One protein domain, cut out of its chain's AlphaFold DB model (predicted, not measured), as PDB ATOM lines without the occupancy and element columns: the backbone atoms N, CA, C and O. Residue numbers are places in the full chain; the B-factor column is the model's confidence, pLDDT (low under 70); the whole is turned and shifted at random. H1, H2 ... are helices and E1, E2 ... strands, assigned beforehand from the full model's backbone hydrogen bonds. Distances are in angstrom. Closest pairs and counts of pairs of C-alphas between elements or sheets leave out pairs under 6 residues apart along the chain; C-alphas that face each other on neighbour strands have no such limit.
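What this domain is: This is residues 8 to 161 of the 342 residues of the protein "G domain-containing protein" of Panaeolus cyanescens (UniProt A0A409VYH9). A twisted wall of four strands forms one part of the domain, with H1 packed on one face of it and H3 packed on H1 on the same face. H2 and H4 lie off the sheet at the end of the long axis away from E1, H4 being the element farthest from the mean of the C-alphas. The printed part has 154 residues with four named helices and four named strands, in the order E1 E2 H1 E3 E4 H2 H3 H4. The sheet runs E1 E3 E4 E2 and is mixed; the class is mixed, helices and strands, with under half of the residues in named elements. The whole is compact and rounded, with a radius of gyration of the C-alphas of 15.3 A and spans of 43 by 38 by 32 A.

How they stand to each other: Edge strand E1, residues 8 to 18, is the antiparallel neighbour of E3, residues 69 to 78, at 166 degrees; N 10 and O 75 are 2.8 A apart, within hydrogen-bond range. E1 bends by 90 degrees at residue 11 and E3 by 93 degrees at residue 75. E3 forms a hairpin with E4, residues 86 to 90, at 152 degrees, with N 71 and O 88 at 2.8 A. E4 is parallel to the other edge strand, E2, residues 29 to 33, at 21 degrees, with N 31 and O 87 at 2.8 A. H1, residues 41 to 49, is on the sheet at a height of 8.0 A, over E3 and E4, and runs along the strands, at 22 degrees to E4 on the local plane. H3, residues 132 to 142, is on the same face at a height of 9.7 A, only just over none of the strands, with 2 of its C-alphas falling on each of E1, E3 and E4. With H1 and H3 on one face, the domain has two layers, a sheet and helices. H1 and H3 touch, about perpendicular at 74 degrees; their closest C-alphas, of Ala 47 and His 132, are 4.6 A apart. H2, residues 101 to 114, and H4, residues 152 to 158, are not on the sheet. They are close but not clearly touching, with C-alphas 109 and 157 the closest at 7.8 A, and run the same way at a steep tilt of 69.7 degrees, only just short of about perpendicular. In H1, H2, H3 and H4 every O i to N i+4 pair is within hydrogen-bond range.

Where its parts are: E1 begins at C-alpha 8, (-21.664, 4.598, -58.295), and is 21.8 A long, as is E3. E2 is 13.1 A, H1 13.0 A, E4 13.2 A. H2 begins at C-alpha 101, (-41.309, -11.191, -32.224), and is 20.1 A long; H3 is 15.5 A. H4, 10.2 A long, ends at C-alpha 158, (-39.633, 8.469, -28.564).

The domain as a whole: The C-alphas farthest apart, of Gly 11 and Gln 161, are 44.0 A apart. The printed part has no cut. The links H1 to E3 and H2 to H3 are long. Mean pLDDT of the printed part is 83.9; residues 60 to 63, 115 to 124 and 145 to 158 are under 70.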
ATOM      1  N   SER A   8     -22.897   4.746 -57.536       95.19
ATOM      2  CA  SER A   8     -21.664   4.598 -58.295       95.19
ATOM      3  C   SER A   8     -20.975   3.301 -57.884       95.19
ATOM      4  O   SER A   8     -20.636   3.111 -56.713       95.19
ATOM      5  N   ILE A   9     -20.769   2.407 -58.851       96.19
ATOM      6  CA  ILE A   9     -20.007   1.169 -58.663       96.19
ATOM      7  C   ILE A   9     -18.555   1.447 -59.057       96.19
ATOM      8  O   ILE A   9     -18.257   1.774 -60.204       96.19
ATOM      9  N   THR A  10     -17.647   1.327 -58.092       96.94
ATOM     10  CA  THR A  10     -16.219   1.681 -58.232       96.94
ATOM     11  C   THR A  10     -15.310   0.469 -58.459       96.94
ATOM     12  O   THR A  10     -14.114   0.622 -58.697       96.94
ATOM     13  N   GLY A  11     -15.875  -0.737 -58.419       97.00
ATOM     14  CA  GLY A  11     -15.184  -2.011 -58.589       97.00
ATOM     15  C   GLY A  11     -16.146  -3.186 -58.385       97.00
ATOM     16  O   GLY A  11     -17.349  -2.960 -58.252       97.00
ATOM     17  N   PRO A  12     -15.652  -4.437 -58.345       96.88
ATOM     18  CA  PRO A  12     -16.480  -5.594 -58.013       96.88
ATOM     19  C   PRO A  12     -17.156  -5.403 -56.652       96.88
ATOM     20  O   PRO A  12     -16.474  -5.174 -55.654       96.88
ATOM     21  N   VAL A  13     -18.486  -5.468 -56.613       97.12
ATOM     22  CA  VAL A  13     -19.247  -5.350 -55.363       97.12
ATOM     23  C   VAL A  13     -18.885  -6.519 -54.455       97.12
ATOM     24  O   VAL A  13     -18.816  -7.656 -54.912       97.12
ATOM     25  N   SER A  14     -18.633  -6.240 -53.180       97.06
ATOM     26  CA  SER A  14     -18.380  -7.272 -52.176       97.06
ATOM     27  C   SER A  14     -18.985  -6.879 -50.840       97.06
ATOM     28  O   SER A  14     -19.231  -5.701 -50.576       97.06
ATOM     29  N   ILE A  15     -19.219  -7.871 -49.989       97.75
ATOM     30  CA  ILE A  15     -19.841  -7.685 -48.682       97.75
ATOM     31  C   ILE A  15     -18.850  -8.093 -47.594       97.75
ATOM     32  O   ILE A  15     -18.149  -9.095 -47.722       97.75
ATOM     33  N   THR A  16     -18.777  -7.318 -46.515       97.25
ATOM     34  CA  THR A  16     -17.955  -7.648 -45.343       97.25
ATOM     35  C   THR A  16     -18.803  -7.596 -44.085       97.25
ATOM     36  O   THR A  16     -19.492  -6.607 -43.854       97.25
ATOM     37  N   VAL A  17     -18.748  -8.654 -43.278       97.06
ATOM     38  CA  VAL A  17     -19.386  -8.685 -41.956       97.06
ATOM     39  C   VAL A  17     -18.662  -7.703 -41.040       97.06
ATOM     40  O   VAL A  17     -17.435  -7.751 -40.941       97.06
ATOM     41  N   ILE A  18     -19.416  -6.836 -40.372       96.44
ATOM     42  CA  ILE A  18     -18.900  -5.928 -39.353       96.44
ATOM     43  C   ILE A  18     -18.971  -6.631 -37.991       96.44
ATOM     44  O   ILE A  18     -20.044  -7.108 -37.611       96.44
ATOM     45  N   PRO A  19     -17.849  -6.762 -37.258       95.25
ATOM     46  CA  PRO A  19     -17.857  -7.323 -35.913       95.25
ATOM     47  C   PRO A  19     -18.712  -6.485 -34.962       95.25
ATOM     48  O   PRO A  19     -18.655  -5.265 -34.998       95.25
ATOM     49  N   GLU A  20     -19.399  -7.132 -34.020       89.75
ATOM     50  CA  GLU A  20     -20.223  -6.468 -32.990       89.75
ATOM     51  C   GLU A  20     -19.442  -5.450 -32.128       89.75
ATOM     52  O   GLU A  20     -20.022  -4.574 -31.501       89.75
ATOM     53  N   SER A  21     -18.110  -5.547 -32.084       90.44
ATOM     54  CA  SER A  21     -17.248  -4.601 -31.364       90.44
ATOM     55  C   SER A  21     -16.853  -3.353 -32.163       90.44
ATOM     56  O   SER A  21     -16.164  -2.494 -31.616       90.44
ATOM     57  N   GLU A  22     -17.150  -3.308 -33.462       92.56
ATOM     58  CA  GLU A  22     -16.794  -2.197 -34.346       92.56
ATOM     59  C   GLU A  22     -17.928  -1.166 -34.366       92.56
ATOM     60  O   GLU A  22     -19.053  -1.486 -34.737       92.56
ATOM     61  N   GLU A  23     -17.625   0.068 -33.950       89.00
ATOM     62  CA  GLU A  23     -18.577   1.188 -33.980       89.00
ATOM     63  C   GLU A  23     -18.833   1.631 -35.427       89.00
ATOM     64  O   GLU A  23     -17.894   1.742 -36.230       89.00
ATOM     65  N   LEU A  24     -20.093   1.923 -35.762       88.88
ATOM     66  CA  LEU A  24     -20.429   2.424 -37.086       88.88
ATOM     67  C   LEU A  24     -19.992   3.892 -37.245       88.88
ATOM     68  O   LEU A  24     -19.954   4.672 -36.291       88.88
ATOM     69  N   PRO A  25     -19.619   4.320 -38.464       87.38
ATOM     70  CA  PRO A  25     -19.363   5.725 -38.730       87.38
ATOM     71  C   PRO A  25     -20.623   6.562 -38.500       87.38
ATOM     72  O   PRO A  25     -21.680   6.247 -39.038       87.38
ATOM     73  N   ARG A  26     -20.466   7.709 -37.825       81.75
ATOM     74  CA  ARG A  26     -21.554   8.678 -37.576       81.75
ATOM     75  C   ARG A  26     -22.321   9.110 -38.826       81.75
ATOM     76  O   ARG A  26     -23.460   9.534 -38.728       81.75
ATOM     77  N   ILE A  27     -21.663   9.098 -39.985       82.25
ATOM     78  CA  ILE A  27     -22.275   9.430 -41.270       82.25
ATOM     79  C   ILE A  27     -22.183   8.177 -42.129       82.25
ATOM     80  O   ILE A  27     -21.115   7.863 -42.658       82.25
ATOM     81  N   CYS A  28     -23.291   7.453 -42.228       87.25
ATOM     82  CA  CYS A  28     -23.435   6.294 -43.093       87.25
ATOM     83  C   CYS A  28     -24.891   6.136 -43.553       87.25
ATOM     84  O   CYS A  28     -25.799   6.760 -43.010       87.25
ATOM     85  N   CYS A  29     -25.113   5.319 -44.580       87.94
ATOM     86  CA  CYS A  29     -26.444   4.867 -44.972       87.94
ATOM     87  C   CYS A  29     -26.674   3.471 -44.393       87.94
ATOM     88  O   CYS A  29     -25.912   2.556 -44.701       87.94
ATOM     89  N   LEU A  30     -27.715   3.307 -43.579       88.62
ATOM     90  CA  LEU A  30     -28.084   2.034 -42.968       88.62
ATOM     91  C   LEU A  30     -29.385   1.517 -43.584       88.62
ATOM     92  O   LEU A  30     -30.373   2.240 -43.657       88.62
ATOM     93  N   ILE A  31     -29.391   0.261 -44.020       90.69
ATOM     94  CA  ILE A  31     -30.561  -0.386 -44.622       90.69
ATOM     95  C   ILE A  31     -30.938  -1.599 -43.784       90.69
ATOM     96  O   ILE A  31     -30.191  -2.573 -43.716       90.69
ATOM     97  N   LEU A  32     -32.117  -1.556 -43.172       90.50
ATOM     98  CA  LEU A  32     -32.647  -2.644 -42.357       90.50
ATOM     99  C   LEU A  32     -33.482  -3.608 -43.210       90.50
ATOM    100  O   LEU A  32     -34.469  -3.206 -43.826       90.50
ATOM    101  N   LEU A  33     -33.114  -4.891 -43.232       92.25
ATOM    102  CA  LEU A  33     -33.883  -5.923 -43.927       92.25
ATOM    103  C   LEU A  33     -34.894  -6.559 -42.978       92.25
ATOM    104  O   LEU A  33     -34.523  -7.347 -42.118       92.25
ATOM    105  N   LEU A  34     -36.180  -6.283 -43.175       89.50
ATOM    106  CA  LEU A  34     -37.274  -6.872 -42.399       89.50
ATOM    107  C   LEU A  34     -38.055  -7.892 -43.234       89.50
ATOM    108  O   LEU A  34     -38.260  -7.714 -44.434       89.50
ATOM    109  N   GLY A  35     -38.503  -8.982 -42.609       87.50
ATOM    110  CA  GLY A  35     -39.325 -10.006 -43.265       87.50
ATOM    111  C   GLY A  35     -39.320 -11.348 -42.538       87.50
ATOM    112  O   GLY A  35     -38.426 -11.624 -41.733       87.50
ATOM    113  N   THR A  36     -40.306 -12.200 -42.814       87.56
ATOM    114  CA  THR A  36     -40.446 -13.528 -42.191       87.56
ATOM    115  C   THR A  36     -39.245 -14.443 -42.457       87.56
ATOM    116  O   THR A  36     -38.394 -14.181 -43.322       87.56
ATOM    117  N   THR A  37     -39.130 -15.531 -41.695       88.25
ATOM    118  CA  THR A  37     -38.167 -16.600 -42.003       88.25
ATOM    119  C   THR A  37     -38.420 -17.140 -43.413       88.25
ATOM    120  O   THR A  37     -39.557 -17.395 -43.800       88.25
ATOM    121  N   GLY A  38     -37.356 -17.268 -44.210       87.25
ATOM    122  CA  GLY A  38     -37.447 -17.696 -45.611       87.25
ATOM    123  C   GLY A  38     -37.777 -16.591 -46.624       87.25
ATOM    124  O   GLY A  38     -37.731 -16.860 -47.819       87.25
ATOM    125  N   ALA A  39     -38.007 -15.339 -46.203       88.62
ATOM    126  CA  ALA A  39     -38.279 -14.215 -47.115       88.62
ATOM    127  C   ALA A  39     -37.091 -13.814 -48.026       88.62
ATOM    128  O   ALA A  39     -37.220 -12.913 -48.848       88.62
ATOM    129  N   GLY A  40     -35.929 -14.462 -47.882       91.94
ATOM    130  CA  GLY A  40     -34.761 -14.239 -48.740       91.94
ATOM    131  C   GLY A  40     -33.837 -13.098 -48.308       91.94
ATOM    132  O   GLY A  40     -33.037 -12.652 -49.120       91.94
ATOM    133  N   LYS A  41     -33.900 -12.640 -47.048       94.31
ATOM    134  CA  LYS A  41     -33.054 -11.549 -46.519       94.31
ATOM    135  C   LYS A  41     -31.551 -11.835 -46.644       94.31
ATOM    136  O   LYS A  41     -30.832 -11.100 -47.310       94.31
ATOM    137  N   SER A  42     -31.076 -12.957 -46.111       94.44
ATOM    138  CA  SER A  42     -29.660 -13.329 -46.229       94.44
ATOM    139  C   SER A  42     -29.275 -13.680 -47.677       94.44
ATOM    140  O   SER A  42     -28.166 -13.381 -48.115       94.44
ATOM    141  N   SER A  43     -30.209 -14.230 -48.467       94.88
ATOM    142  CA  SER A  43     -30.016 -14.453 -49.911       94.88
ATOM    143  C   SER A  43     -29.842 -13.143 -50.684       94.88
ATOM    144  O   SER A  43     -29.058 -13.094 -51.627       94.88
ATOM    145  N   PHE A  44     -30.533 -12.074 -50.278       96.31
ATOM    146  CA  PHE A  44     -30.361 -10.733 -50.833       96.31
ATOM    147  C   PHE A  44     -28.940 -10.217 -50.629       96.31
ATOM    148  O   PHE A  44     -28.339  -9.714 -51.574       96.31
ATOM    149  N   ILE A  45     -28.368 -10.413 -49.442       96.50
ATOM    150  CA  ILE A  45     -27.005  -9.976 -49.123       96.50
ATOM    151  C   ILE A  45     -25.967 -10.732 -49.967       96.50
ATOM    152  O   ILE A  45     -25.094 -10.112 -50.575       96.50
ATOM    153  N   GLU A  46     -26.084 -12.058 -50.080       96.06
ATOM    154  CA  GLU A  46     -25.190 -12.860 -50.933       96.06
ATOM    155  C   GLU A  46     -25.334 -12.512 -52.418       96.06
ATOM    156  O   GLU A  46     -24.339 -12.390 -53.140       96.06
ATOM    157  N   ALA A  47     -26.571 -12.311 -52.883       96.38
ATOM    158  CA  ALA A  47     -26.833 -11.866 -54.245       96.38
ATOM    159  C   ALA A  47     -26.221 -10.484 -54.497       96.38
ATOM    160  O   ALA A  47     -25.634 -10.268 -55.555       96.38
ATOM    161  N   LEU A  48     -26.296  -9.567 -53.529       96.56
ATOM    162  CA  LEU A  48     -25.713  -8.234 -53.640       96.56
ATOM    163  C   LEU A  48     -24.187  -8.286 -53.763       96.56
ATOM    164  O   LEU A  48     -23.632  -7.604 -54.616       96.56
ATOM    165  N   GLY A  49     -23.511  -9.136 -52.987       95.75
ATOM    166  CA  GLY A  49     -22.069  -9.369 -53.127       95.75
ATOM    167  C   GLY A  49     -21.668 -10.170 -54.365       95.75
ATOM    168  O   GLY A  49     -20.481 -10.286 -54.651       95.75
ATOM    169  N   ASN A  50     -22.640 -10.753 -55.080       95.62
ATOM    170  CA  ASN A  50     -22.411 -11.789 -56.088       95.62
ATOM    171  C   ASN A  50     -21.481 -12.907 -55.568       95.62
ATOM    172  O   ASN A  50     -20.658 -13.452 -56.306       95.62
ATOM    173  N   ASP A  51     -21.599 -13.215 -54.275       92.25
ATOM    174  CA  ASP A  51     -20.692 -14.088 -53.544       92.25
ATOM    175  C   ASP A  51     -21.475 -14.947 -52.544       92.25
ATOM    176  O   ASP A  51     -22.047 -14.453 -51.573       92.25
ATOM    177  N   LYS A  52     -21.483 -16.259 -52.792       91.81
ATOM    178  CA  LYS A  52     -22.134 -17.260 -51.932       91.81
ATOM    179  C   LYS A  52     -21.197 -17.838 -50.870       91.81
ATOM    180  O   LYS A  52     -21.599 -18.728 -50.126       91.81
ATOM    181  N   THR A  53     -19.941 -17.396 -50.811       91.88
ATOM    182  CA  THR A  53     -18.958 -17.926 -49.854       91.88
ATOM    183  C   THR A  53     -19.234 -17.496 -48.415       91.88
ATOM    184  O   THR A  53     -18.748 -18.153 -47.496       91.88
ATOM    185  N   LEU A  54     -20.071 -16.469 -48.208       90.25
ATOM    186  CA  LEU A  54     -20.560 -16.074 -46.884       90.25
ATOM    187  C   LEU A  54     -21.332 -17.206 -46.190       90.25
ATOM    188  O   LEU A  54     -21.264 -17.326 -44.968       90.25
ATOM    189  N   GLY A  55     -22.044 -18.046 -46.953       91.06
ATOM    190  CA  GLY A  55     -22.780 -19.197 -46.425       91.06
ATOM    191  C   GLY A  55     -23.873 -18.821 -45.419       91.06
ATOM    192  O   GLY A  55     -24.205 -19.627 -44.541       91.06
ATOM    193  N   ILE A  56     -24.395 -17.598 -45.528       90.81
ATOM    194  CA  ILE A  56     -25.441 -17.044 -44.664       90.81
ATOM    195  C   ILE A  56     -26.827 -17.414 -45.186       90.81
ATOM    196  O   ILE A  56     -27.751 -17.580 -44.393       90.81
ATOM    197  N   SER A  57     -26.976 -17.620 -46.500       87.44
ATOM    198  CA  SER A  57     -28.183 -18.220 -47.055       87.44
ATOM    199  C   SER A  57     -28.048 -19.745 -47.050       87.44
ATOM    200  O   SER A  57     -27.133 -20.337 -47.628       87.44
ATOM    201  N   LYS A  58     -28.963 -20.417 -46.351       83.81
ATOM    202  CA  LYS A  58     -29.091 -21.877 -46.384       83.81
ATOM    203  C   LYS A  58     -30.454 -22.244 -46.941       83.81
ATOM    204  O   LYS A  58     -31.444 -21.581 -46.658       83.81
ATOM    205  N   ASN A  59     -30.522 -23.356 -47.669       75.00
ATOM    206  CA  ASN A  59     -31.781 -23.922 -48.176       75.00
ATOM    207  C   ASN A  59     -32.618 -24.602 -47.072       75.00
ATOM    208  O   ASN A  59     -33.403 -25.504 -47.358       75.00
ATOM    209  N   GLN A  60     -32.404 -24.241 -45.806       68.94
ATOM    210  CA  GLN A  60     -33.110 -24.811 -44.666       68.94
ATOM    211  C   GLN A  60     -34.139 -23.795 -44.177       68.94
ATOM    212  O   GLN A  60     -33.848 -22.607 -44.079       68.94
ATOM    213  N   LEU A  61     -35.354 -24.278 -43.913       62.97
ATOM    214  CA  LEU A  61     -36.468 -23.466 -43.409       62.97
ATOM    215  C   LEU A  61     -36.293 -23.073 -41.934       62.97
ATOM    216  O   LEU A  61     -37.063 -22.259 -41.430       62.97
ATOM    217  N   ASP A  62     -35.296 -23.640 -41.255       67.75
ATOM    218  CA  ASP A  62     -34.960 -23.279 -39.884       67.75
ATOM    219  C   ASP A  62     -34.280 -21.906 -39.864       67.75
ATOM    220  O   ASP A  62     -33.359 -21.639 -40.643       67.75
ATOM    221  N   GLY A  63     -34.750 -21.023 -38.980       67.06
ATOM    222  CA  GLY A  63     -34.230 -19.669 -38.838       67.06
ATOM    223  C   GLY A  63     -32.733 -19.679 -38.543       67.06
ATOM    224  O   GLY A  63     -32.295 -20.027 -37.447       67.06
ATOM    225  N   PHE A  64     -31.927 -19.320 -39.542       74.62
ATOM    226  CA  PHE A  64     -30.472 -19.347 -39.409       74.62
ATOM    227  C   PHE A  64     -29.940 -18.089 -38.708       74.62
ATOM    228  O   PHE A  64     -28.985 -18.151 -37.933       74.62
ATOM    229  N   THR A  65     -30.604 -16.955 -38.929       79.75
ATOM    230  CA  THR A  65     -30.246 -15.667 -38.335       79.75
ATOM    231  C   THR A  65     -30.924 -15.519 -36.977       79.75
ATOM    232  O   THR A  65     -32.121 -15.264 -36.901       79.75
ATOM    233  N   GLN A  66     -30.157 -15.674 -35.897       85.81
ATOM    234  CA  GLN A  66     -30.641 -15.503 -34.515       85.81
ATOM    235  C   GLN A  66     -30.214 -14.162 -33.891       85.81
ATOM    236  O   GLN A  66     -30.692 -13.790 -32.819       85.81
ATOM    237  N   HIS A  67     -29.321 -13.430 -34.564       89.62
ATOM    238  CA  HIS A  67     -28.743 -12.167 -34.110       89.62
ATOM    239  C   HIS A  67     -28.764 -11.132 -35.235       89.62
ATOM    240  O   HIS A  67     -28.654 -11.502 -36.406       89.62
ATOM    241  N   LEU A  68     -28.881  -9.848 -34.881       92.62
ATOM    242  CA  LEU A  68     -28.655  -8.767 -35.837       92.62
ATOM    243  C   LEU A  68     -27.211  -8.844 -36.324       92.62
ATOM    244  O   LEU A  68     -26.290  -8.962 -35.518       92.62
ATOM    245  N   THR A  69     -27.025  -8.817 -37.638       94.56
ATOM    246  CA  THR A  69     -25.691  -8.826 -38.239       94.56
ATOM    247  C   THR A  69     -25.577  -7.665 -39.206       94.56
ATOM    248  O   THR A  69     -26.408  -7.520 -40.104       94.56
ATOM    249  N   VAL A  70     -24.546  -6.842 -39.021       95.12
ATOM    250  CA  VAL A  70     -24.291  -5.681 -39.870       95.12
ATOM    251  C   VAL A  70     -23.271  -6.045 -40.940       95.12
ATOM    252  O   VAL A  70     -22.240  -6.663 -40.671       95.12
ATOM    253  N   TYR A  71     -23.560  -5.649 -42.169       97.19
ATOM    254  CA  TYR A  71     -22.739  -5.908 -43.336       97.19
ATOM    255  C   TYR A  71     -22.403  -4.599 -44.031       97.19
ATOM    256  O   TYR A  71     -23.288  -3.806 -44.336       97.19
ATOM    257  N   LYS A  72     -21.130  -4.387 -44.345       97.31
ATOM    258  CA  LYS A  72     -20.682  -3.274 -45.178       97.31
ATOM    259  C   LYS A  72     -20.697  -3.669 -46.643       97.31
ATOM    260  O   LYS A  72     -20.128  -4.696 -47.019       97.31
ATOM    261  N   VAL A  73     -21.286  -2.813 -47.470       97.62
ATOM    262  CA  VAL A  73     -21.281  -2.954 -48.925       97.62
ATOM    263  C   VAL A  73     -20.080  -2.205 -49.492       97.62
ATOM    264  O   VAL A  73     -20.004  -0.977 -49.442       97.62
ATOM    265  N   ASN A  74     -19.107  -2.940 -50.023       97.81
ATOM    266  CA  ASN A  74     -17.896  -2.363 -50.590       97.81
ATOM    267  C   ASN A  74     -18.059  -2.075 -52.081       97.81
ATOM    268  O   ASN A  74     -18.815  -2.733 -52.795       97.81
ATOM    269  N   ASN A  75     -17.278  -1.106 -52.558       97.50
ATOM    270  CA  ASN A  75     -17.223  -0.678 -53.956       97.50
ATOM    271  C   ASN A  75     -18.545  -0.132 -54.520       97.50
ATOM    272  O   ASN A  75     -18.619   0.137 -55.719       97.50
ATOM    273  N   ILE A  76     -19.535   0.128 -53.663       95.88
ATOM    274  CA  ILE A  76     -20.739   0.898 -53.968       95.88
ATOM    275  C   ILE A  76     -20.688   2.198 -53.166       95.88
ATOM    276  O   ILE A  76     -20.364   2.192 -51.981       95.88
ATOM    277  N   ARG A  77     -20.991   3.315 -53.824       94.00
ATOM    278  CA  ARG A  77     -21.079   4.641 -53.204       94.00
ATOM    279  C   ARG A  77     -22.369   5.323 -53.613       94.00
ATOM    280  O   ARG A  77     -22.802   5.177 -54.755       94.00
ATOM    281  N   MET A  78     -22.937   6.116 -52.715       92.12
ATOM    282  CA  MET A  78     -24.003   7.042 -53.083       92.12
ATOM    283  C   MET A  78     -23.411   8.179 -53.918       92.12
ATOM    284  O   MET A  78     -22.391   8.751 -53.545       92.12
ATOM    285  N   ILE A  79     -24.040   8.533 -55.038       93.69
ATOM    286  CA  ILE A  79     -23.557   9.631 -55.897       93.69
ATOM    287  C   ILE A  79     -23.611  10.974 -55.156       93.69
ATOM    288  O   ILE A  79     -22.709  11.794 -55.298       93.69
ATOM    289  N   GLU A  80     -24.654  11.191 -54.353       89.25
ATOM    290  CA  GLU A  80     -24.855  12.434 -53.596       89.25
ATOM    291  C   GLU A  80     -23.952  12.522 -52.353       89.25
ATOM    292  O   GLU A  80     -23.529  13.612 -51.974       89.25
ATOM    293  N   TYR A  81     -23.594  11.372 -51.771       90.00
ATOM    294  CA  TYR A  81     -22.779  11.260 -50.557       90.00
ATOM    295  C   TYR A  81     -21.664  10.217 -50.755       90.00
ATOM    296  O   TYR A  81     -21.713   9.138 -50.162       90.00
ATOM    297  N   PRO A  82     -20.651  10.496 -51.596       92.06
ATOM    298  CA  PRO A  82     -19.662   9.497 -52.017       92.06
ATOM    299  C   PRO A  82     -18.782   8.964 -50.881       92.06
ATOM    300  O   PRO A  82     -18.224   7.870 -51.009       92.06
ATOM    301  N   ASP A  83     -18.666   9.715 -49.785       92.38
ATOM    302  CA  ASP A  83     -17.901   9.341 -48.593       92.38
ATOM    303  C   ASP A  83     -18.742   8.612 -47.534       92.38
ATOM    304  O   ASP A  83     -18.181   8.096 -46.570       92.38
ATOM    305  N   SER A  84     -20.066   8.531 -47.720       90.31
ATOM    306  CA  SER A  84     -20.974   7.831 -46.812       90.31
ATOM    307  C   SER A  84     -21.016   6.338 -47.169       90.31
ATOM    308  O   SER A  84     -21.487   5.982 -48.256       90.31
ATOM    309  N   PRO A  85     -20.481   5.438 -46.320       94.06
ATOM    310  CA  PRO A  85     -20.550   4.004 -46.563       94.06
ATOM    311  C   PRO A  85     -21.985   3.492 -46.428       94.06
ATOM    312  O   PRO A  85     -22.789   4.046 -45.681       94.06
ATOM    313  N   ILE A  86     -22.282   2.400 -47.133       94.00
ATOM    314  CA  ILE A  86     -23.582   1.731 -47.079       94.00
ATOM    315  C   ILE A  86     -23.449   0.470 -46.227       94.00
ATOM    316  O   ILE A  86     -22.596  -0.385 -46.495       94.00
ATOM    317  N   PHE A  87     -24.316   0.354 -45.231       94.81
ATOM    318  CA  PHE A  87     -24.458  -0.803 -44.370       94.81
ATOM    319  C   PHE A  87     -25.837  -1.431 -44.539       94.81
ATOM    320  O   PHE A  87     -26.835  -0.749 -44.760       94.81
ATOM    321  N   ILE A  88     -25.882  -2.750 -44.418       95.31
ATOM    322  CA  ILE A  88     -27.101  -3.544 -44.429       95.31
ATOM    323  C   ILE A  88     -27.173  -4.297 -43.111       95.31
ATOM    324  O   ILE A  88     -26.209  -4.952 -42.719       95.31
ATOM    325  N   VAL A  89     -28.317  -4.228 -42.449       94.25
ATOM    326  CA  VAL A  89     -28.605  -4.976 -41.230       94.25
ATOM    327  C   VAL A  89     -29.501  -6.151 -41.598       94.25
ATOM    328  O   VAL A  89     -30.654  -5.962 -41.991       94.25
ATOM    329  N   ASP A  90     -28.967  -7.365 -41.474       95.31
ATOM    330  CA  ASP A  90     -29.767  -8.587 -41.564       95.31
ATOM    331  C   ASP A  90     -30.424  -8.854 -40.215       95.31
ATOM    332  O   ASP A  90     -29.738  -8.930 -39.187       95.31
ATOM    333  N   THR A  91     -31.745  -9.013 -40.217       93.81
ATOM    334  CA  THR A  91     -32.493  -9.347 -39.008       93.81
ATOM    335  C   THR A  91     -32.876 -10.819 -38.972       93.81
ATOM    336  O   THR A  91     -33.068 -11.455 -40.016       93.81
ATOM    337  N   PRO A  92     -33.095 -11.381 -37.773       91.88
ATOM    338  CA  PRO A  92     -33.878 -12.598 -37.641       91.88
ATOM    339  C   PRO A  92     -35.218 -12.502 -38.378       91.88
ATOM    340  O   PRO A  92     -35.769 -11.415 -38.588       91.88
ATOM    341  N   GLY A  93     -35.738 -13.650 -38.813       86.88
ATOM    342  CA  GLY A  93     -37.054 -13.704 -39.437       86.88
ATOM    343  C   GLY A  93     -38.178 -13.423 -38.446       86.88
ATOM    344  O   GLY A  93     -38.157 -13.918 -37.324       86.88
ATOM    345  N   PHE A  94     -39.190 -12.670 -38.884       81.12
ATOM    346  CA  PHE A  94     -40.483 -12.664 -38.191       81.12
ATOM    347  C   PHE A  94     -41.088 -14.074 -38.212       81.12
ATOM    348  O   PHE A  94     -40.826 -14.849 -39.143       81.12
ATOM    349  N   ALA A  95     -41.896 -14.394 -37.201       76.06
ATOM    350  CA  ALA A  95     -42.451 -15.726 -36.972       76.06
ATOM    351  C   ALA A  95     -41.412 -16.865 -36.843       76.06
ATOM    352  O   ALA A  95     -41.736 -18.031 -37.092       76.06
ATOM    353  N   ASP A  96     -40.172 -16.567 -36.431       83.69
ATOM    354  CA  ASP A  96     -39.245 -17.616 -35.999       83.69
ATOM    355  C   ASP A  96     -39.818 -18.337 -34.757       83.69
ATOM    356  O   ASP A  96     -40.442 -17.745 -33.871       83.69
ATOM    357  N   ARG A  97     -39.647 -19.660 -34.706       77.06
ATOM    358  CA  ARG A  97     -40.071 -20.473 -33.562       77.06
ATOM    359  C   ARG A  97     -39.178 -20.233 -32.351       77.06
ATOM    360  O   ARG A  97     -39.679 -20.213 -31.235       77.06
ATOM    361  N   SER A  98     -37.876 -20.032 -32.560       83.31
ATOM    362  CA  SER A  98     -36.919 -19.852 -31.465       83.31
ATOM    363  C   SER A  98     -36.836 -18.417 -30.955       83.31
ATOM    364  O   SER A  98     -36.307 -18.193 -29.861       83.31
ATOM    365  N   LEU A  99     -37.336 -17.447 -31.726       84.81
ATOM    366  CA  LEU A  99     -37.223 -16.031 -31.406       84.81
ATOM    367  C   LEU A  99     -38.607 -15.361 -31.336       84.81
ATOM    368  O   LEU A  99     -39.246 -15.189 -32.370       84.81
ATOM    369  N   PRO A 100     -39.054 -14.948 -30.134       85.94
ATOM    370  CA  PRO A 100     -40.256 -14.130 -29.975       85.94
ATOM    371  C   PRO A 100     -40.160 -12.828 -30.781       85.94
ATOM    372  O   PRO A 100     -39.090 -12.214 -30.855       85.94
ATOM    373  N   GLU A 101     -41.272 -12.375 -31.354       82.81
ATOM    374  CA  GLU A 101     -41.309 -11.191 -32.224       82.81
ATOM    375  C   GLU A 101     -41.007  -9.919 -31.435       82.81
ATOM    376  O   GLU A 101     -40.235  -9.064 -31.872       82.81
ATOM    377  N   SER A 102     -41.525  -9.856 -30.209       78.38
ATOM    378  CA  SER A 102     -41.221  -8.811 -29.227       78.38
ATOM    379  C   SER A 102     -39.718  -8.661 -28.965       78.38
ATOM    380  O   SER A 102     -39.206  -7.550 -28.824       78.38
ATOM    381  N   LYS A 103     -38.979  -9.776 -28.924       85.62
ATOM    382  CA  LYS A 103     -37.527  -9.772 -28.728       85.62
ATOM    383  C   LYS A 103     -36.796  -9.256 -29.964       85.62
ATOM    384  O   LYS A 103     -35.831  -8.518 -29.810       85.62
ATOM    385  N   MET A 104     -37.249  -9.615 -31.163       88.50
ATOM    386  CA  MET A 104     -36.676  -9.100 -32.409       88.50
ATOM    387  C   MET A 104     -36.875  -7.581 -32.517       88.50
ATOM    388  O   MET A 104     -35.910  -6.864 -32.771       88.50
ATOM    389  N   LEU A 105     -38.080  -7.080 -32.224       82.31
ATOM    390  CA  LEU A 105     -38.359  -5.640 -32.221       82.31
ATOM    391  C   LEU A 105     -37.487  -4.890 -31.211       82.31
ATOM    392  O   LEU A 105     -36.951  -3.841 -31.548       82.31
ATOM    393  N   ARG A 106     -37.269  -5.456 -30.017       83.56
ATOM    394  CA  ARG A 106     -36.322  -4.895 -29.040       83.56
ATOM    395  C   ARG A 106     -34.892  -4.876 -29.559       83.56
ATOM    396  O   ARG A 106     -34.219  -3.890 -29.354       83.56
ATOM    397  N   MET A 107     -34.432  -5.918 -30.252       87.94
ATOM    398  CA  MET A 107     -33.083  -5.908 -30.835       87.94
ATOM    399  C   MET A 107     -32.925  -4.780 -31.860       87.94
ATOM    400  O   MET A 107     -31.898  -4.111 -31.874       87.94
ATOM    401  N   VAL A 108     -33.936  -4.569 -32.710       85.56
ATOM    402  CA  VAL A 108     -33.942  -3.468 -33.685       85.56
ATOM    403  C   VAL A 108     -33.970  -2.117 -32.973       85.56
ATOM    404  O   VAL A 108     -33.206  -1.231 -33.339       85.56
ATOM    405  N   GLN A 109     -34.803  -1.979 -31.942       81.44
ATOM    406  CA  GLN A 109     -34.889  -0.770 -31.132       81.44
ATOM    407  C   GLN A 109     -33.568  -0.474 -30.410       81.44
ATOM    408  O   GLN A 109     -33.066   0.632 -30.527       81.44
ATOM    409  N   ASP A 110     -32.971  -1.463 -29.742       84.69
ATOM    410  CA  ASP A 110     -31.688  -1.328 -29.045       84.69
ATOM    411  C   ASP A 110     -30.588  -0.870 -30.024       84.69
ATOM    412  O   ASP A 110     -29.792   0.006 -29.701       84.69
ATOM    413  N   MET A 111     -30.576  -1.408 -31.252       84.38
ATOM    414  CA  MET A 111     -29.649  -0.980 -32.308       84.38
ATOM    415  C   MET A 111     -29.898   0.472 -32.753       84.38
ATOM    416  O   MET A 111     -28.945   1.204 -33.003       84.38
ATOM    417  N   MET A 112     -31.163   0.883 -32.874       76.75
ATOM    418  CA  MET A 112     -31.534   2.255 -33.238       76.75
ATOM    419  C   MET A 112     -31.219   3.257 -32.114       76.75
ATOM    420  O   MET A 112     -30.772   4.365 -32.397       76.75
ATOM    421  N   ASP A 113     -31.398   2.864 -30.851       75.38
ATOM    422  CA  ASP A 113     -31.169   3.708 -29.673       75.38
ATOM    423  C   ASP A 113     -29.671   3.933 -29.387       75.38
ATOM    424  O   ASP A 113     -29.286   4.988 -28.876       75.38
ATOM    425  N   GLU A 114     -28.810   2.950 -29.685       74.69
ATOM    426  CA  GLU A 114     -27.356   3.070 -29.489       74.69
ATOM    427  C   GLU A 114     -26.690   4.005 -30.511       74.69
ATOM    428  O   GLU A 114     -25.673   4.633 -30.204       74.69
ATOM    429  N   GLU A 115     -27.290   4.174 -31.687       64.62
ATOM    430  CA  GLU A 115     -26.740   4.958 -32.789       64.62
ATOM    431  C   GLU A 115     -27.620   6.192 -33.077       64.62
ATOM    432  O   GLU A 115     -28.377   6.274 -34.045       64.62
ATOM    433  N   VAL A 116     -27.546   7.184 -32.185       47.72
ATOM    434  CA  VAL A 116     -28.346   8.417 -32.266       47.72
ATOM    435  C   VAL A 116     -27.855   9.339 -33.392       47.72
ATOM    436  O   VAL A 116     -26.867  10.057 -33.238       47.72
ATOM    437  N   ASP A 117     -28.549   9.245 -34.526       51.59
ATOM    438  CA  ASP A 117     -29.003  10.286 -35.484       51.59
ATOM    439  C   ASP A 117     -29.489   9.598 -36.795       51.59
ATOM    440  O   ASP A 117     -29.442  10.166 -37.888       51.59
ATOM    441  N   PHE A 118     -29.938   8.336 -36.719       54.22
ATOM    442  CA  PHE A 118     -30.459   7.585 -37.860       54.22
ATOM    443  C   PHE A 118     -31.923   7.902 -38.113       54.22
ATOM    444  O   PHE A 118     -32.766   7.058 -37.844       54.22
ATOM    445  N   ILE A 119     -32.253   9.082 -38.631       46.28
ATOM    446  CA  ILE A 119     -33.621   9.286 -39.102       46.28
ATOM    447  C   ILE A 119     -33.662  10.137 -40.366       46.28
ATOM    448  O   ILE A 119     -33.418  11.338 -40.321       46.28
ATOM    449  N   ASP A 120     -33.971   9.468 -41.477       47.19
ATOM    450  CA  ASP A 120     -34.940   9.906 -42.487       47.19
ATOM    451  C   ASP A 120     -35.267   8.699 -43.412       47.19
ATOM    452  O   ASP A 120     -34.430   8.220 -44.177       47.19
ATOM    453  N   ASP A 121     -36.521   8.242 -43.321       50.25
ATOM    454  CA  ASP A 121     -37.402   7.793 -44.414       50.25
ATOM    455  C   ASP A 121     -37.590   6.338 -44.879       50.25
ATOM    456  O   ASP A 121     -36.728   5.669 -45.441       50.25
ATOM    457  N   ASN A 122     -38.891   5.990 -44.872       55.09
ATOM    458  CA  ASN A 122     -39.613   5.125 -45.811       55.09
ATOM    459  C   ASN A 122     -39.173   3.654 -45.912       55.09
ATOM    460  O   ASN A 122     -38.577   3.214 -46.899       55.09
ATOM    461  N   ALA A 123     -39.658   2.831 -44.972       57.59
ATOM    462  CA  ALA A 123     -39.741   1.392 -45.208       57.59
ATOM    463  C   ALA A 123     -40.620   1.103 -46.436       57.59
ATOM    464  O   ALA A 123     -41.769   1.540 -46.531       57.59
ATOM    465  N   ARG A 124     -40.083   0.327 -47.378       68.19
ATOM    466  CA  ARG A 124     -40.795  -0.109 -48.581       68.19
ATOM    467  C   ARG A 124     -40.753  -1.620 -48.691       68.19
ATOM    468  O   ARG A 124     -39.714  -2.244 -48.502       68.19
ATOM    469  N   VAL A 125     -41.886  -2.196 -49.078       70.12
ATOM    470  CA  VAL A 125     -41.926  -3.581 -49.544       70.12
ATOM    471  C   VAL A 125     -41.430  -3.588 -50.984       70.12
ATOM    472  O   VAL A 125     -42.038  -2.986 -51.868       70.12
ATOM    473  N   VAL A 126     -40.304  -4.253 -51.204       80.12
ATOM    474  CA  VAL A 126     -39.649  -4.377 -52.507       80.12
ATOM    475  C   VAL A 126     -39.642  -5.836 -52.938       80.12
ATOM    476  O   VAL A 126     -39.475  -6.740 -52.118       80.12
ATOM    477  N   LYS A 127     -39.845  -6.085 -54.234       85.50
ATOM    478  CA  LYS A 127     -39.748  -7.434 -54.791       85.50
ATOM    479  C   LYS A 127     -38.288  -7.739 -55.106       85.50
ATOM    480  O   LYS A 127     -37.636  -6.980 -55.815       85.50
ATOM    481  N   PHE A 128     -37.807  -8.874 -54.621       88.19
ATOM    482  CA  PHE A 128     -36.460  -9.364 -54.876       88.19
ATOM    483  C   PHE A 128     -36.517 -10.676 -55.669       88.19
ATOM    484  O   PHE A 128     -37.171 -11.627 -55.251       88.19
ATOM    485  N   GLU A 129     -35.824 -10.732 -56.810       88.88
ATOM    486  CA  GLU A 129     -35.852 -11.870 -57.750       88.88
ATOM    487  C   GLU A 129     -34.688 -12.854 -57.531       88.88
ATOM    488  O   GLU A 129     -34.358 -13.649 -58.407       88.88
ATOM    489  N   ASN A 130     -34.014 -12.792 -56.378       89.75
ATOM    490  CA  ASN A 130     -32.863 -13.640 -56.060       89.75
ATOM    491  C   ASN A 130     -31.694 -13.547 -57.063       89.75
ATOM    492  O   ASN A 130     -30.979 -14.521 -57.304       89.75
ATOM    493  N   THR A 131     -31.492 -12.367 -57.660       93.62
ATOM    494  CA  THR A 131     -30.372 -12.093 -58.575       93.62
ATOM    495  C   THR A 131     -29.574 -10.868 -58.142       93.62
ATOM    496  O   THR A 131     -30.124  -9.937 -57.551       93.62
ATOM    497  N   HIS A 132     -28.289 -10.831 -58.507       94.69
ATOM    498  CA  HIS A 132     -27.412  -9.682 -58.256       94.69
ATOM    499  C   HIS A 132     -27.972  -8.377 -58.846       94.69
ATOM    500  O   HIS A 132     -28.008  -7.356 -58.165       94.69
ATOM    501  N   SER A 133     -28.492  -8.422 -60.079       93.31
ATOM    502  CA  SER A 133     -29.097  -7.248 -60.727       93.31
ATOM    503  C   SER A 133     -30.307  -6.732 -59.948       93.31
ATOM    504  O   SER A 133     -30.378  -5.541 -59.668       93.31
ATOM    505  N   SER A 134     -31.219  -7.623 -59.533       93.19
ATOM    506  CA  SER A 134     -32.384  -7.217 -58.733       93.19
ATOM    507  C   SER A 134     -31.993  -6.667 -57.359       93.19
ATOM    508  O   SER A 134     -32.655  -5.769 -56.853       93.19
ATOM    509  N   ALA A 135     -30.901  -7.162 -56.762       93.38
ATOM    510  CA  ALA A 135     -30.413  -6.646 -55.486       93.38
ATOM    511  C   ALA A 135     -29.885  -5.208 -55.615       93.38
ATOM    512  O   ALA A 135     -30.184  -4.362 -54.775       93.38
ATOM    513  N   LEU A 136     -29.147  -4.912 -56.692       94.38
ATOM    514  CA  LEU A 136     -28.670  -3.557 -56.990       94.38
ATOM    515  C   LEU A 136     -29.810  -2.583 -57.305       94.38
ATOM    516  O   LEU A 136     -29.741  -1.424 -56.907       94.38
ATOM    517  N   GLU A 137     -30.851  -3.042 -58.001       93.00
ATOM    518  CA  GLU A 137     -32.047  -2.237 -58.283       93.00
ATOM    519  C   GLU A 137     -32.785  -1.869 -56.998       93.00
ATOM    520  O   GLU A 137     -33.040  -0.692 -56.759       93.00
ATOM    521  N   VAL A 138     -33.026  -2.851 -56.124       91.69
ATOM    522  CA  VAL A 138     -33.604  -2.614 -54.795       91.69
ATOM    523  C   VAL A 138     -32.757  -1.622 -53.998       91.69
ATOM    524  O   VAL A 138     -33.299  -0.680 -53.422       91.69
ATOM    525  N   LEU A 139     -31.431  -1.789 -53.999       91.25
ATOM    526  CA  LEU A 139     -30.528  -0.879 -53.299       91.25
ATOM    527  C   LEU A 139     -30.626   0.553 -53.850       91.25
ATOM    528  O   LEU A 139     -30.712   1.506 -53.084       91.25
ATOM    529  N   ASN A 140     -30.646   0.717 -55.172       91.75
ATOM    530  CA  ASN A 140     -30.794   2.024 -55.810       91.75
ATOM    531  C   ASN A 140     -32.153   2.671 -55.494       91.75
ATOM    532  O   ASN A 140     -32.222   3.877 -55.247       91.75
ATOM    533  N   ASP A 141     -33.221   1.877 -55.462       88.75
ATOM    534  CA  ASP A 141     -34.571   2.338 -55.145       88.75
ATOM    535  C   ASP A 141     -34.689   2.825 -53.697       88.75
ATOM    536  O   ASP A 141     -35.317   3.860 -53.460       88.75
ATOM    537  N   CYS A 142     -34.056   2.132 -52.742       85.44
ATOM    538  CA  CYS A 142     -33.974   2.570 -51.344       85.44
ATOM    539  C   CYS A 142     -33.300   3.945 -51.216       85.44
ATOM    540  O   CYS A 142     -33.719   4.768 -50.412       85.44
ATOM    541  N   LEU A 143     -32.304   4.229 -52.057       84.81
ATOM    542  CA  LEU A 143     -31.515   5.466 -52.013       84.81
ATOM    543  C   LEU A 143     -32.108   6.622 -52.831       84.81
ATOM    544  O   LEU A 143     -31.569   7.729 -52.834       84.81
ATOM    545  N   THR A 144     -33.187   6.379 -53.578       80.88
ATOM    546  CA  THR A 144     -33.826   7.399 -54.428       80.88
ATOM    547  C   THR A 144     -34.806   8.283 -53.652       80.88
ATOM    548  O   THR A 144     -35.230   9.329 -54.149       80.88
ATOM    549  N   LEU A 145     -35.148   7.894 -52.425       66.50
ATOM    550  CA  LEU A 145     -36.153   8.558 -51.609       66.50
ATOM    551  C   LEU A 145     -35.619   9.920 -51.143       66.50
ATOM    552  O   LEU A 145     -34.625  10.020 -50.436       66.50
ATOM    553  N   LYS A 146     -36.252  10.981 -51.654       61.50
ATOM    554  CA  LYS A 146     -35.948  12.387 -51.343       61.50
ATOM    555  C   LYS A 146     -36.843  12.965 -50.251       61.50
ATOM    556  O   LYS A 146     -36.633  14.115 -49.868       61.50
ATOM    557  N   ASP A 147     -37.881  12.234 -49.858       58.69
ATOM    558  CA  ASP A 147     -38.746  12.693 -48.781       58.69
ATOM    559  C   ASP A 147     -38.016  12.496 -47.450       58.69
ATOM    560  O   ASP A 147     -37.163  11.615 -47.354       58.69
ATOM    561  N   ARG A 148     -38.281  13.394 -46.499       53.84
ATOM    562  CA  ARG A 148     -37.730  13.410 -45.128       53.84
ATOM    563  C   ARG A 148     -38.852  13.220 -44.091       53.84
ATOM    564  O   ARG A 148     -38.960  13.938 -43.097       53.84
ATOM    565  N   SER A 149     -39.818  12.374 -44.431       53.00
ATOM    566  CA  SER A 149     -40.796  11.808 -43.509       53.00
ATOM    567  C   SER A 149     -40.219  10.690 -42.614       53.00
ATOM    568  O   SER A 149     -40.177   9.515 -42.990       53.00
ATOM    569  N   LEU A 150     -39.861  11.085 -41.386       48.72
ATOM    570  CA  LEU A 150     -39.510  10.240 -40.231       48.72
ATOM    571  C   LEU A 150     -40.196   8.858 -40.249       48.72
ATOM    572  O   LEU A 150     -41.402   8.746 -40.517       48.72
ATOM    573  N   PHE A 151     -39.462   7.798 -39.891       57.50
ATOM    574  CA  PHE A 151     -40.069   6.484 -39.727       57.50
ATOM    575  C   PHE A 151     -41.070   6.560 -38.567       57.50
ATOM    576  O   PHE A 151     -40.771   7.028 -37.470       57.50
ATOM    577  N   THR A 152     -42.301   6.094 -38.790       59.59
ATOM    578  CA  THR A 152     -43.368   6.195 -37.776       59.59
ATOM    579  C   THR A 152     -42.996   5.464 -36.487       59.59
ATOM    580  O   THR A 152     -43.460   5.850 -35.419       59.59
ATOM    581  N   PHE A 153     -42.135   4.445 -36.581       59.25
ATOM    582  CA  PHE A 153     -41.664   3.659 -35.445       59.25
ATOM    583  C   PHE A 153     -40.720   4.428 -34.516       59.25
ATOM    584  O   PHE A 153     -40.775   4.209 -33.314       59.25
ATOM    585  N   GLU A 154     -39.890   5.350 -35.012       56.97
ATOM    586  CA  GLU A 154     -39.014   6.138 -34.130       56.97
ATOM    587  C   GLU A 154     -39.838   7.095 -33.282       56.97
ATOM    588  O   GLU A 154     -39.676   7.126 -32.069       56.97
ATOM    589  N   HIS A 155     -40.812   7.785 -33.888       65.19
ATOM    590  CA  HIS A 155     -41.749   8.605 -33.122       65.19
ATOM    591  C   HIS A 155     -42.499   7.766 -32.075       65.19
ATOM    592  O   HIS A 155     -42.743   8.238 -30.968       65.19
ATOM    593  N   MET A 156     -42.816   6.506 -32.400       68.50
ATOM    594  CA  MET A 156     -43.407   5.554 -31.455       68.50
ATOM    595  C   MET A 156     -42.450   5.233 -30.297       68.50
ATOM    596  O   MET A 156     -42.879   5.259 -29.148       68.50
ATOM    597  N   VAL A 157     -41.164   4.985 -30.560       63.06
ATOM    598  CA  VAL A 157     -40.144   4.768 -29.517       63.06
ATOM    599  C   VAL A 157     -39.971   6.015 -28.646       63.06
ATOM    600  O   VAL A 157     -40.038   5.921 -27.420       63.06
ATOM    601  N   GLU A 158     -39.829   7.191 -29.258       67.00
ATOM    602  CA  GLU A 158     -39.633   8.469 -28.564       67.00
ATOM    603  C   GLU A 158     -40.772   8.792 -27.591       67.00
ATOM    604  O   GLU A 158     -40.530   9.257 -26.472       67.00
ATOM    605  N   ILE A 159     -42.021   8.525 -27.985       80.38
ATOM    606  CA  ILE A 159     -43.191   8.758 -27.127       80.38
ATOM    607  C   ILE A 159     -43.526   7.556 -26.230       80.38
ATOM    608  O   ILE A 159     -44.542   7.588 -25.535       80.38
ATOM    609  N   ASN A 160     -42.683   6.516 -26.206       75.50
ATOM    610  CA  ASN A 160     -42.932   5.237 -25.528       75.50
ATOM    611  C   ASN A 160     -44.290   4.610 -25.903       75.50
ATOM    612  O   ASN A 160     -44.955   3.985 -25.074       75.50
ATOM    613  N   GLN A 161     -44.721   4.782 -27.154       79.31
ATOM    614  CA  GLN A 161     -45.902   4.122 -27.687       79.31
ATOM    615  C   GLN A 161     -45.644   2.623 -27.762       79.31
ATOM    616  O   GLN A 161     -44.666   2.154 -28.345       79.31
TER     617      GLN A 161